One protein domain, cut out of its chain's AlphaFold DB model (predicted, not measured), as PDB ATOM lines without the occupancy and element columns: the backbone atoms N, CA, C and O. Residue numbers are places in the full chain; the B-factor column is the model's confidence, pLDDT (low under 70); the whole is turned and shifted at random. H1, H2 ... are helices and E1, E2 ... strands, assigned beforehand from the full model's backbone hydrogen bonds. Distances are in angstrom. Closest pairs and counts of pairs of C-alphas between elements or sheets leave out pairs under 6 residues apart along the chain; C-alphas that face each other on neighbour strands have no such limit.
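This is residues 3 to 65 of the 207 residues of an uncharacterized protein of Gonium pectorale (UniProt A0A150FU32). Little of this elongated model has regular structure: a small antiparallel sheet, in order E1, E2, E3, sits between two long loops, residues 9 to 30, whose 17 to 22 stick out, and 37 to 49, which lead to the short helix H1 beside E3. The printed 63 residues hold E1, E2, H1 and E3 in turn, mixed in class, with 21 residues in named elements. The whole is loose, radius of gyration of the C-alphas 14.4 A, spanning 41 by 26 by 18 A.

Begin with E1, residues 3 to 8, and E2, residues 31 to 36, an antiparallel hairpin at 158 degrees; N 5 and O 33, 2.9 A apart, are within hydrogen-bond range. Next find E3, residues 59 to 61, antiparallel to E2 at 131 degrees, with N 61 and O 32 within range at 2.8 A. H1, residues 50 to 55, is on the sheet; its closest C-alphas with E3 are Asp 51 and Phe 59, 5.6 A apart. Every O i to N i+4 pair in H1 is within hydrogen-bond range.

Find C-alpha 3 at (-22.154, -9.957, -1.657); E1 runs 15.1 A from there, and E2 later 16.1 A. H1 spans 9.0 A, and E3 runs 6.7 A to C-alpha 61 at (-17.997, -8.495, -12.193).

The farthest C-alphas, Thr 19 and Thr 44, are 42.5 A apart. The links E1 to E2 and E2 to H1 are long; the printed part has no cut. Residues 38 to 56 have pLDDT under 70.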
ATOM      1  N   GLU A   3     -23.279  -9.528  -2.485       79.81
ATOM      2  CA  GLU A   3     -22.154  -9.957  -1.657       79.81
ATOM      3  C   GLU A   3     -21.104 -10.649  -2.534       79.81
ATOM      4  O   GLU A   3     -21.442 -11.378  -3.471       79.81
ATOM      5  N   ALA A   4     -19.825 -10.401  -2.253       82.31
ATOM      6  CA  ALA A   4     -18.734 -11.083  -2.933       82.31
ATOM      7  C   ALA A   4     -18.622 -12.519  -2.404       82.31
ATOM      8  O   ALA A   4     -18.503 -12.731  -1.200       82.31
ATOM      9  N   CYS A   5     -18.656 -13.500  -3.303       84.75
ATOM     10  CA  CYS A   5     -18.546 -14.920  -2.969       84.75
ATOM     11  C   CYS A   5     -17.264 -15.570  -3.502       84.75
ATOM     12  O   CYS A   5     -16.971 -16.710  -3.153       84.75
ATOM     13  N   GLY A   6     -16.499 -14.875  -4.346       86.44
ATOM     14  CA  GLY A   6     -15.233 -15.389  -4.857       86.44
ATOM     15  C   GLY A   6     -14.439 -14.363  -5.658       86.44
ATOM     16  O   GLY A   6     -14.947 -13.306  -6.031       86.44
ATOM     17  N   LEU A   7     -13.184 -14.704  -5.934       89.44
ATOM     18  CA  LEU A   7     -12.238 -13.878  -6.672       89.44
ATOM     19  C   LEU A   7     -11.492 -14.742  -7.691       89.44
ATOM     20  O   LEU A   7     -10.975 -15.798  -7.336       89.44
ATOM     21  N   ILE A   8     -11.413 -14.284  -8.939       90.12
ATOM     22  CA  ILE A   8     -10.561 -14.874  -9.974       90.12
ATOM     23  C   ILE A   8      -9.330 -13.984 -10.116       90.12
ATOM     24  O   ILE A   8      -9.434 -12.839 -10.563       90.12
ATOM     25  N   THR A   9      -8.170 -14.493  -9.715       90.69
ATOM     26  CA  THR A   9      -6.911 -13.745  -9.732       90.69
ATOM     27  C   THR A   9      -6.325 -13.634 -11.136       90.69
ATOM     28  O   THR A   9      -6.651 -14.412 -12.034       90.69
ATOM     29  N   ASP A  10      -5.459 -12.641 -11.338       91.12
ATOM     30  CA  ASP A  10      -4.642 -12.563 -12.550       91.12
ATOM     31  C   ASP A  10      -3.674 -13.765 -12.587       91.12
ATOM     32  O   ASP A  10      -3.112 -14.115 -11.548       91.12
ATOM     33  N   PRO A  11      -3.438 -14.405 -13.746       91.06
ATOM     34  CA  PRO A  11      -2.472 -15.500 -13.868       91.06
ATOM     35  C   PRO A  11      -1.040 -15.133 -13.454       91.06
ATOM     36  O   PRO A  11      -0.230 -16.021 -13.202       91.06
ATOM     37  N   ARG A  12      -0.708 -13.838 -13.422       91.94
ATOM     38  CA  ARG A  12       0.591 -13.316 -12.975       91.94
ATOM     39  C   ARG A  12       0.661 -13.101 -11.465       91.94
ATOM     40  O   ARG A  12       1.727 -12.748 -10.967       91.94
ATOM     41  N   GLU A  13      -0.450 -13.255 -10.752       90.00
ATOM     42  CA  GLU A  13      -0.496 -13.036  -9.313       90.00
ATOM     43  C   GLU A  13       0.358 -14.090  -8.585       90.00
ATOM     44  O   GLU A  13       0.166 -15.292  -8.804       90.00
ATOM     45  N   PRO A  14       1.318 -13.679  -7.737       89.12
ATOM     46  CA  PRO A  14       2.093 -14.621  -6.941       89.12
ATOM     47  C   PRO A  14       1.189 -15.374  -5.954       89.12
ATOM     48  O   PRO A  14       0.262 -14.771  -5.423       89.12
ATOM     49  N   PRO A  15       1.458 -16.658  -5.656       86.12
ATOM     50  CA  PRO A  15       0.648 -17.428  -4.717       86.12
ATOM     51  C   PRO A  15       0.567 -16.766  -3.338       86.12
ATOM     52  O   PRO A  15       1.558 -16.214  -2.854       86.12
ATOM     53  N   ASP A  16      -0.589 -16.885  -2.684       85.38
ATOM     54  CA  ASP A  16      -0.734 -16.481  -1.289       85.38
ATOM     55  C   ASP A  16       0.180 -17.334  -0.400       85.38
ATOM     56  O   ASP A  16       0.100 -18.565  -0.381       85.38
ATOM     57  N   THR A  17       1.069 -16.675   0.339       83.88
ATOM     58  CA  THR A  17       1.986 -17.330   1.275       83.88
ATOM     59  C   THR A  17       1.330 -17.621   2.626       83.88
ATOM     60  O   THR A  17       1.938 -18.305   3.447       83.88
ATOM     61  N   GLY A  18       0.122 -17.102   2.893       81.38
ATOM     62  CA  GLY A  18      -0.653 -17.353   4.116       81.38
ATOM     63  C   GLY A  18      -0.034 -16.783   5.400       81.38
ATOM     64  O   GLY A  18      -0.481 -17.079   6.504       81.38
ATOM     65  N   THR A  19       1.014 -15.971   5.272       79.31
ATOM     66  CA  THR A  19       1.827 -15.446   6.380       79.31
ATOM     67  C   THR A  19       1.328 -14.108   6.933       79.31
ATOM     68  O   THR A  19       1.988 -13.514   7.786       79.31
ATOM     69  N   GLY A  20       0.168 -13.625   6.482       79.31
ATOM     70  CA  GLY A  20      -0.402 -12.343   6.886       79.31
ATOM     71  C   GLY A  20      -1.911 -12.405   7.145       79.31
ATOM     72  O   GLY A  20      -2.570 -13.367   6.759       79.31
ATOM     73  N   PRO A  21      -2.480 -11.366   7.784       85.25
ATOM     74  CA  PRO A  21      -3.920 -11.279   8.042       85.25
ATOM     75  C   PRO A  21      -4.757 -11.089   6.765       85.25
ATOM     76  O   PRO A  21      -5.977 -11.218   6.807       85.25
ATOM     77  N   PHE A  22      -4.117 -10.755   5.643       81.69
ATOM     78  CA  PHE A  22      -4.733 -10.616   4.330       81.69
ATOM     79  C   PHE A  22      -3.700 -10.888   3.231       81.69
ATOM     80  O   PHE A  22      -2.507 -10.641   3.415       81.69
ATOM     81  N   TRP A  23      -4.177 -11.332   2.069       84.75
ATOM     82  CA  TRP A  23      -3.379 -11.427   0.851       84.75
ATOM     83  C   TRP A  23      -3.423 -10.094   0.098       84.75
ATOM     84  O   TRP A  23      -4.487  -9.631  -0.317       84.75
ATOM     85  N   GLN A  24      -2.268  -9.443  -0.048       85.00
ATOM     86  CA  GLN A  24      -2.151  -8.198  -0.801       85.00
ATOM     87  C   GLN A  24      -1.891  -8.495  -2.281       85.00
ATOM     88  O   GLN A  24      -0.784  -8.888  -2.645       85.00
ATOM     89  N   LEU A  25      -2.904  -8.266  -3.119       86.31
ATOM     90  CA  LEU A  25      -2.803  -8.485  -4.560       86.31
ATOM     91  C   LEU A  25      -1.900  -7.443  -5.233       86.31
ATOM     92  O   LEU A  25      -1.991  -6.246  -4.940       86.31
ATOM     93  N   GLN A  26      -1.068  -7.890  -6.169       88.88
ATOM     94  CA  GLN A  26      -0.217  -7.036  -7.000       88.88
ATOM     95  C   GLN A  26      -0.915  -6.614  -8.295       88.88
ATOM     96  O   GLN A  26      -0.682  -5.511  -8.797       88.88
ATOM     97  N   TYR A  27      -1.785  -7.471  -8.827       89.44
ATOM     98  CA  TYR A  27      -2.558  -7.223 -10.033       89.44
ATOM     99  C   TYR A  27      -4.052  -7.124  -9.725       89.44
ATOM    100  O   TYR A  27      -4.565  -7.653  -8.739       89.44
ATOM    101  N   LEU A  28      -4.781  -6.420 -10.595       87.38
ATOM    102  CA  LEU A  28      -6.238  -6.422 -10.526       87.38
ATOM    103  C   LEU A  28      -6.755  -7.837 -10.820       87.38
ATOM    104  O   LEU A  28      -6.282  -8.457 -11.774       87.38
ATOM    105  N   PRO A  29      -7.746  -8.332 -10.062       88.88
ATOM    106  CA  PRO A  29      -8.366  -9.616 -10.355       88.88
ATOM    107  C   PRO A  29      -9.025  -9.582 -11.736       88.88
ATOM    108  O   PRO A  29      -9.555  -8.549 -12.151       88.88
ATOM    109  N   LEU A  30      -9.053 -10.721 -12.427       89.94
ATOM    110  CA  LEU A  30      -9.770 -10.849 -13.696       89.94
ATOM    111  C   LEU A  30     -11.279 -10.666 -13.506       89.94
ATOM    112  O   LEU A  30     -11.937 -10.039 -14.337       89.94
ATOM    113  N   ALA A  31     -11.822 -11.191 -12.407       88.62
ATOM    114  CA  ALA A  31     -13.221 -11.017 -12.047       88.62
ATOM    115  C   ALA A  31     -13.449 -11.193 -10.543       88.62
ATOM    116  O   ALA A  31     -12.761 -11.967  -9.875       88.62
ATOM    117  N   VAL A  32     -14.470 -10.516 -10.026       87.81
ATOM    118  CA  VAL A  32     -15.048 -10.773  -8.704       87.81
ATOM    119  C   VAL A  32     -16.374 -11.489  -8.909       87.81
ATOM    120  O   VAL A  32     -17.233 -10.998  -9.638       87.81
ATOM    121  N   LEU A  33     -16.549 -12.646  -8.279       87.44
ATOM    122  CA  LEU A  33     -17.818 -13.366  -8.291       87.44
ATOM    123  C   LEU A  33     -18.706 -12.797  -7.191       87.44
ATOM    124  O   LEU A  33     -18.298 -12.731  -6.029       87.44
ATOM    125  N   VAL A  34     -19.914 -12.387  -7.560       85.06
ATOM    126  CA  VAL A  34     -20.878 -11.796  -6.634       85.06
ATOM    127  C   VAL A  34     -22.219 -12.495  -6.749       85.06
ATOM    128  O   VAL A  34     -22.611 -12.931  -7.828       85.06
ATOM    129  N   ARG A  35     -22.953 -12.567  -5.642       82.12
ATOM    130  CA  ARG A  35     -24.335 -13.051  -5.618       82.12
ATOM    131  C   ARG A  35     -25.254 -12.001  -4.989       82.12
ATOM    132  O   ARG A  35     -24.795 -11.229  -4.143       82.12
ATOM    133  N   PRO A  36     -26.533 -11.917  -5.382       76.19
ATOM    134  CA  PRO A  36     -27.504 -11.083  -4.680       76.19
ATOM    135  C   PRO A  36     -27.648 -11.529  -3.221       76.19
ATOM    136  O   PRO A  36     -27.584 -12.724  -2.934       76.19
ATOM    137  N   LEU A  37     -27.876 -10.583  -2.305       73.69
ATOM    138  CA  LEU A  37     -28.215 -10.948  -0.926       73.69
ATOM    139  C   LEU A  37     -29.560 -11.685  -0.864       73.69
ATOM    140  O   LEU A  37     -30.514 -11.321  -1.555       73.69
ATOM    141  N   ALA A  38     -29.644 -12.682   0.019       62.38
ATOM    142  CA  ALA A  38     -30.856 -13.458   0.258       62.38
ATOM    143  C   ALA A  38     -32.072 -12.554   0.550       62.38
ATOM    144  O   ALA A  38     -31.993 -11.629   1.357       62.38
ATOM    145  N   GLY A  39     -33.197 -12.825  -0.122       59.28
ATOM    146  CA  GLY A  39     -34.439 -12.049   0.000       59.28
ATOM    147  C   GLY A  39     -34.494 -10.769  -0.843       59.28
ATOM    148  O   GLY A  39     -35.544 -10.139  -0.912       59.28
ATOM    149  N   HIS A  40     -33.403 -10.393  -1.518       60.12
ATOM    150  CA  HIS A  40     -33.363  -9.249  -2.420       60.12
ATOM    151  C   HIS A  40     -33.168  -9.731  -3.864       60.12
ATOM    152  O   HIS A  40     -32.042  -9.981  -4.291       60.12
ATOM    153  N   GLN A  41     -34.266  -9.843  -4.614       58.75
ATOM    154  CA  GLN A  41     -34.257  -9.980  -6.074       58.75
ATOM    155  C   GLN A  41     -34.435  -8.584  -6.684       58.75
ATOM    156  O   GLN A  41     -35.543  -8.056  -6.711       58.75
ATOM    157  N   PRO A  42     -33.351  -7.904  -7.088       57.94
ATOM    158  CA  PRO A  42     -33.475  -6.616  -7.749       57.94
ATOM    159  C   PRO A  42     -33.936  -6.826  -9.195       57.94
ATOM    160  O   PRO A  42     -33.116  -7.089 -10.073       57.94
ATOM    161  N   ASP A  43     -35.231  -6.649  -9.437       56.81
ATOM    162  CA  ASP A  43     -35.849  -6.822 -10.761       56.81
ATOM    163  C   ASP A  43     -35.378  -5.791 -11.805       56.81
ATOM    164  O   ASP A  43     -35.534  -6.006 -13.003       56.81
ATOM    165  N   THR A  44     -34.784  -4.669 -11.372       56.75
ATOM    166  CA  THR A  44     -34.489  -3.509 -12.243       56.75
ATOM    167  C   THR A  44     -33.034  -3.039 -12.270       56.75
ATOM    168  O   THR A  44     -32.680  -2.214 -13.107       56.75
ATOM    169  N   ILE A  45     -32.186  -3.466 -11.327       57.47
ATOM    170  CA  ILE A  45     -30.810  -2.934 -11.183       57.47
ATOM    171  C   ILE A  45     -29.774  -3.926 -11.699       57.47
ATOM    172  O   ILE A  45     -28.762  -3.522 -12.266       57.47
ATOM    173  N   LEU A  46     -30.001  -5.218 -11.456       62.78
ATOM    174  CA  LEU A  46     -29.121  -6.278 -11.942       62.78
ATOM    175  C   LEU A  46     -29.627  -6.878 -13.259       62.78
ATOM    176  O   LEU A  46     -28.893  -7.621 -13.893       62.78
ATOM    177  N   SER A  47     -30.838  -6.527 -13.701       58.34
ATOM    178  CA  SER A  47     -31.431  -6.974 -14.969       58.34
ATOM    179  C   SER A  47     -30.589  -6.615 -16.196       58.34
ATOM    180  O   SER A  47     -30.577  -7.364 -17.165       58.34
ATOM    181  N   ASP A  48     -29.853  -5.502 -16.140       58.53
ATOM    182  CA  ASP A  48     -28.995  -5.038 -17.240       58.53
ATOM    183  C   ASP A  48     -27.659  -5.807 -17.315       58.53
ATOM    184  O   ASP A  48     -26.902  -5.670 -18.278       58.53
ATOM    185  N   LEU A  49     -27.340  -6.618 -16.299       65.38
ATOM    186  CA  LEU A  49     -26.193  -7.522 -16.315       65.38
ATOM    187  C   LEU A  49     -26.623  -8.847 -16.954       65.38
ATOM    188  O   LEU A  49     -27.371  -9.621 -16.360       65.38
ATOM    189  N   ALA A  50     -26.116  -9.113 -18.160       59.38
ATOM    190  CA  ALA A  50     -26.471 -10.282 -18.975       59.38
ATOM    191  C   ALA A  50     -26.379 -11.626 -18.218       59.38
ATOM    192  O   ALA A  50     -27.225 -12.509 -18.380       59.38
ATOM    193  N   ASP A  51     -25.383 -11.761 -17.343       66.19
ATOM    194  CA  ASP A  51     -25.151 -12.975 -16.556       66.19
ATOM    195  C   ASP A  51     -26.207 -13.171 -15.453       66.19
ATOM    196  O   ASP A  51     -26.609 -14.299 -15.162       66.19
ATOM    197  N   TYR A  52     -26.712 -12.079 -14.870       66.50
ATOM    198  CA  TYR A  52     -27.770 -12.141 -13.861       66.50
ATOM    199  C   TYR A  52     -29.131 -12.451 -14.493       66.50
ATOM    200  O   TYR A  52     -29.852 -13.307 -13.986       66.50
ATOM    201  N   ALA A  53     -29.458 -11.819 -15.625       61.38
ATOM    202  CA  ALA A  53     -30.726 -12.037 -16.327       61.38
ATOM    203  C   ALA A  53     -30.928 -13.493 -16.790       61.38
ATOM    204  O   ALA A  53     -32.061 -13.952 -16.905       61.38
ATOM    205  N   SER A  54     -29.837 -14.221 -17.046       62.38
ATOM    206  CA  SER A  54     -29.873 -15.606 -17.532       62.38
ATOM    207  C   SER A  54     -29.941 -16.655 -16.416       62.38
ATOM    208  O   SER A  54     -30.607 -17.672 -16.594       62.38
ATOM    209  N   HIS A  55     -29.281 -16.426 -15.275       65.94
ATOM    210  CA  HIS A  55     -29.120 -17.454 -14.235       65.94
ATOM    211  C   HIS A  55     -29.772 -17.104 -12.890       65.94
ATOM    212  O   HIS A  55     -29.923 -17.989 -12.050       65.94
ATOM    213  N   GLY A  56     -30.137 -15.837 -12.648       63.44
ATOM    214  CA  GLY A  56     -30.738 -15.381 -11.384       63.44
ATOM    215  C   GLY A  56     -29.866 -15.622 -10.142       63.44
ATOM    216  O   GLY A  56     -30.367 -15.608  -9.017       63.44
ATOM    217  N   ALA A  57     -28.572 -15.882 -10.339       70.06
ATOM    218  CA  ALA A  57     -27.656 -16.415  -9.337       70.06
ATOM    219  C   ALA A  57     -26.331 -15.632  -9.320       70.06
ATOM    220  O   ALA A  57     -26.287 -14.455  -9.681       70.06
ATOM    221  N   THR A  58     -25.258 -16.275  -8.853       75.88
ATOM    222  CA  THR A  58     -23.898 -15.730  -8.864       75.88
ATOM    223  C   THR A  58     -23.482 -15.307 -10.273       75.88
ATOM    224  O   THR A  58     -23.604 -16.090 -11.211       75.88
ATOM    225  N   PHE A  59     -22.934 -14.103 -10.410       80.62
ATOM    226  CA  PHE A  59     -22.426 -13.560 -11.667       80.62
ATOM    227  C   PHE A  59     -21.042 -12.929 -11.486       80.62
ATOM    228  O   PHE A  59     -20.613 -12.630 -10.367       80.62
ATOM    229  N   ALA A  60     -20.323 -12.741 -12.593       84.06
ATOM    230  CA  ALA A  60     -18.978 -12.181 -12.587       84.06
ATOM    231  C   ALA A  60     -19.005 -10.663 -12.815       84.06
ATOM    232  O   ALA A  60     -19.664 -10.153 -13.717       84.06
ATOM    233  N   VAL A  61     -18.235  -9.928 -12.017       83.31
ATOM    234  CA  VAL A  61     -17.997  -8.495 -12.193       83.31
ATOM    235  C   VAL A  61     -16.541  -8.285 -12.573       83.31
ATOM    236  O   VAL A  61     -15.631  -8.557 -11.789       83.31
ATOM    237  N   VAL A  62     -16.324  -7.785 -13.785       86.06
ATOM    238  CA  VAL A  62     -14.988  -7.558 -14.344       86.06
ATOM    239  C   VAL A  62     -14.516  -6.116 -14.115       86.06
ATOM    240  O   VAL A  62     -15.345  -5.195 -14.089       86.06
ATOM    241  N   PRO A  63     -13.198  -5.876 -13.970       86.69
ATOM    242  CA  PRO A  63     -12.653  -4.525 -13.937       86.69
ATOM    243  C   PRO A  63     -13.038  -3.724 -15.183       86.69
ATOM    244  O   PRO A  63     -12.915  -4.199 -16.311       86.69
ATOM    245  N   ARG A  64     -13.468  -2.476 -14.984       84.06
ATOM    246  CA  ARG A  64     -13.805  -1.543 -16.063       84.06
ATOM    247  C   ARG A  64     -12.895  -0.315 -16.028       84.06
ATOM    248  O   ARG A  64     -12.563   0.171 -14.943       84.06
ATOM    249  N   PRO A  65     -12.476   0.201 -17.196       82.94
ATOM    250  CA  PRO A  65     -11.787   1.478 -17.267       82.94
ATOM    251  C   PRO A  65     -12.757   2.621 -16.937       82.94
ATOM    252  O   PRO A  65     -13.904   2.626 -17.379       82.94
TER     253      PRO A  65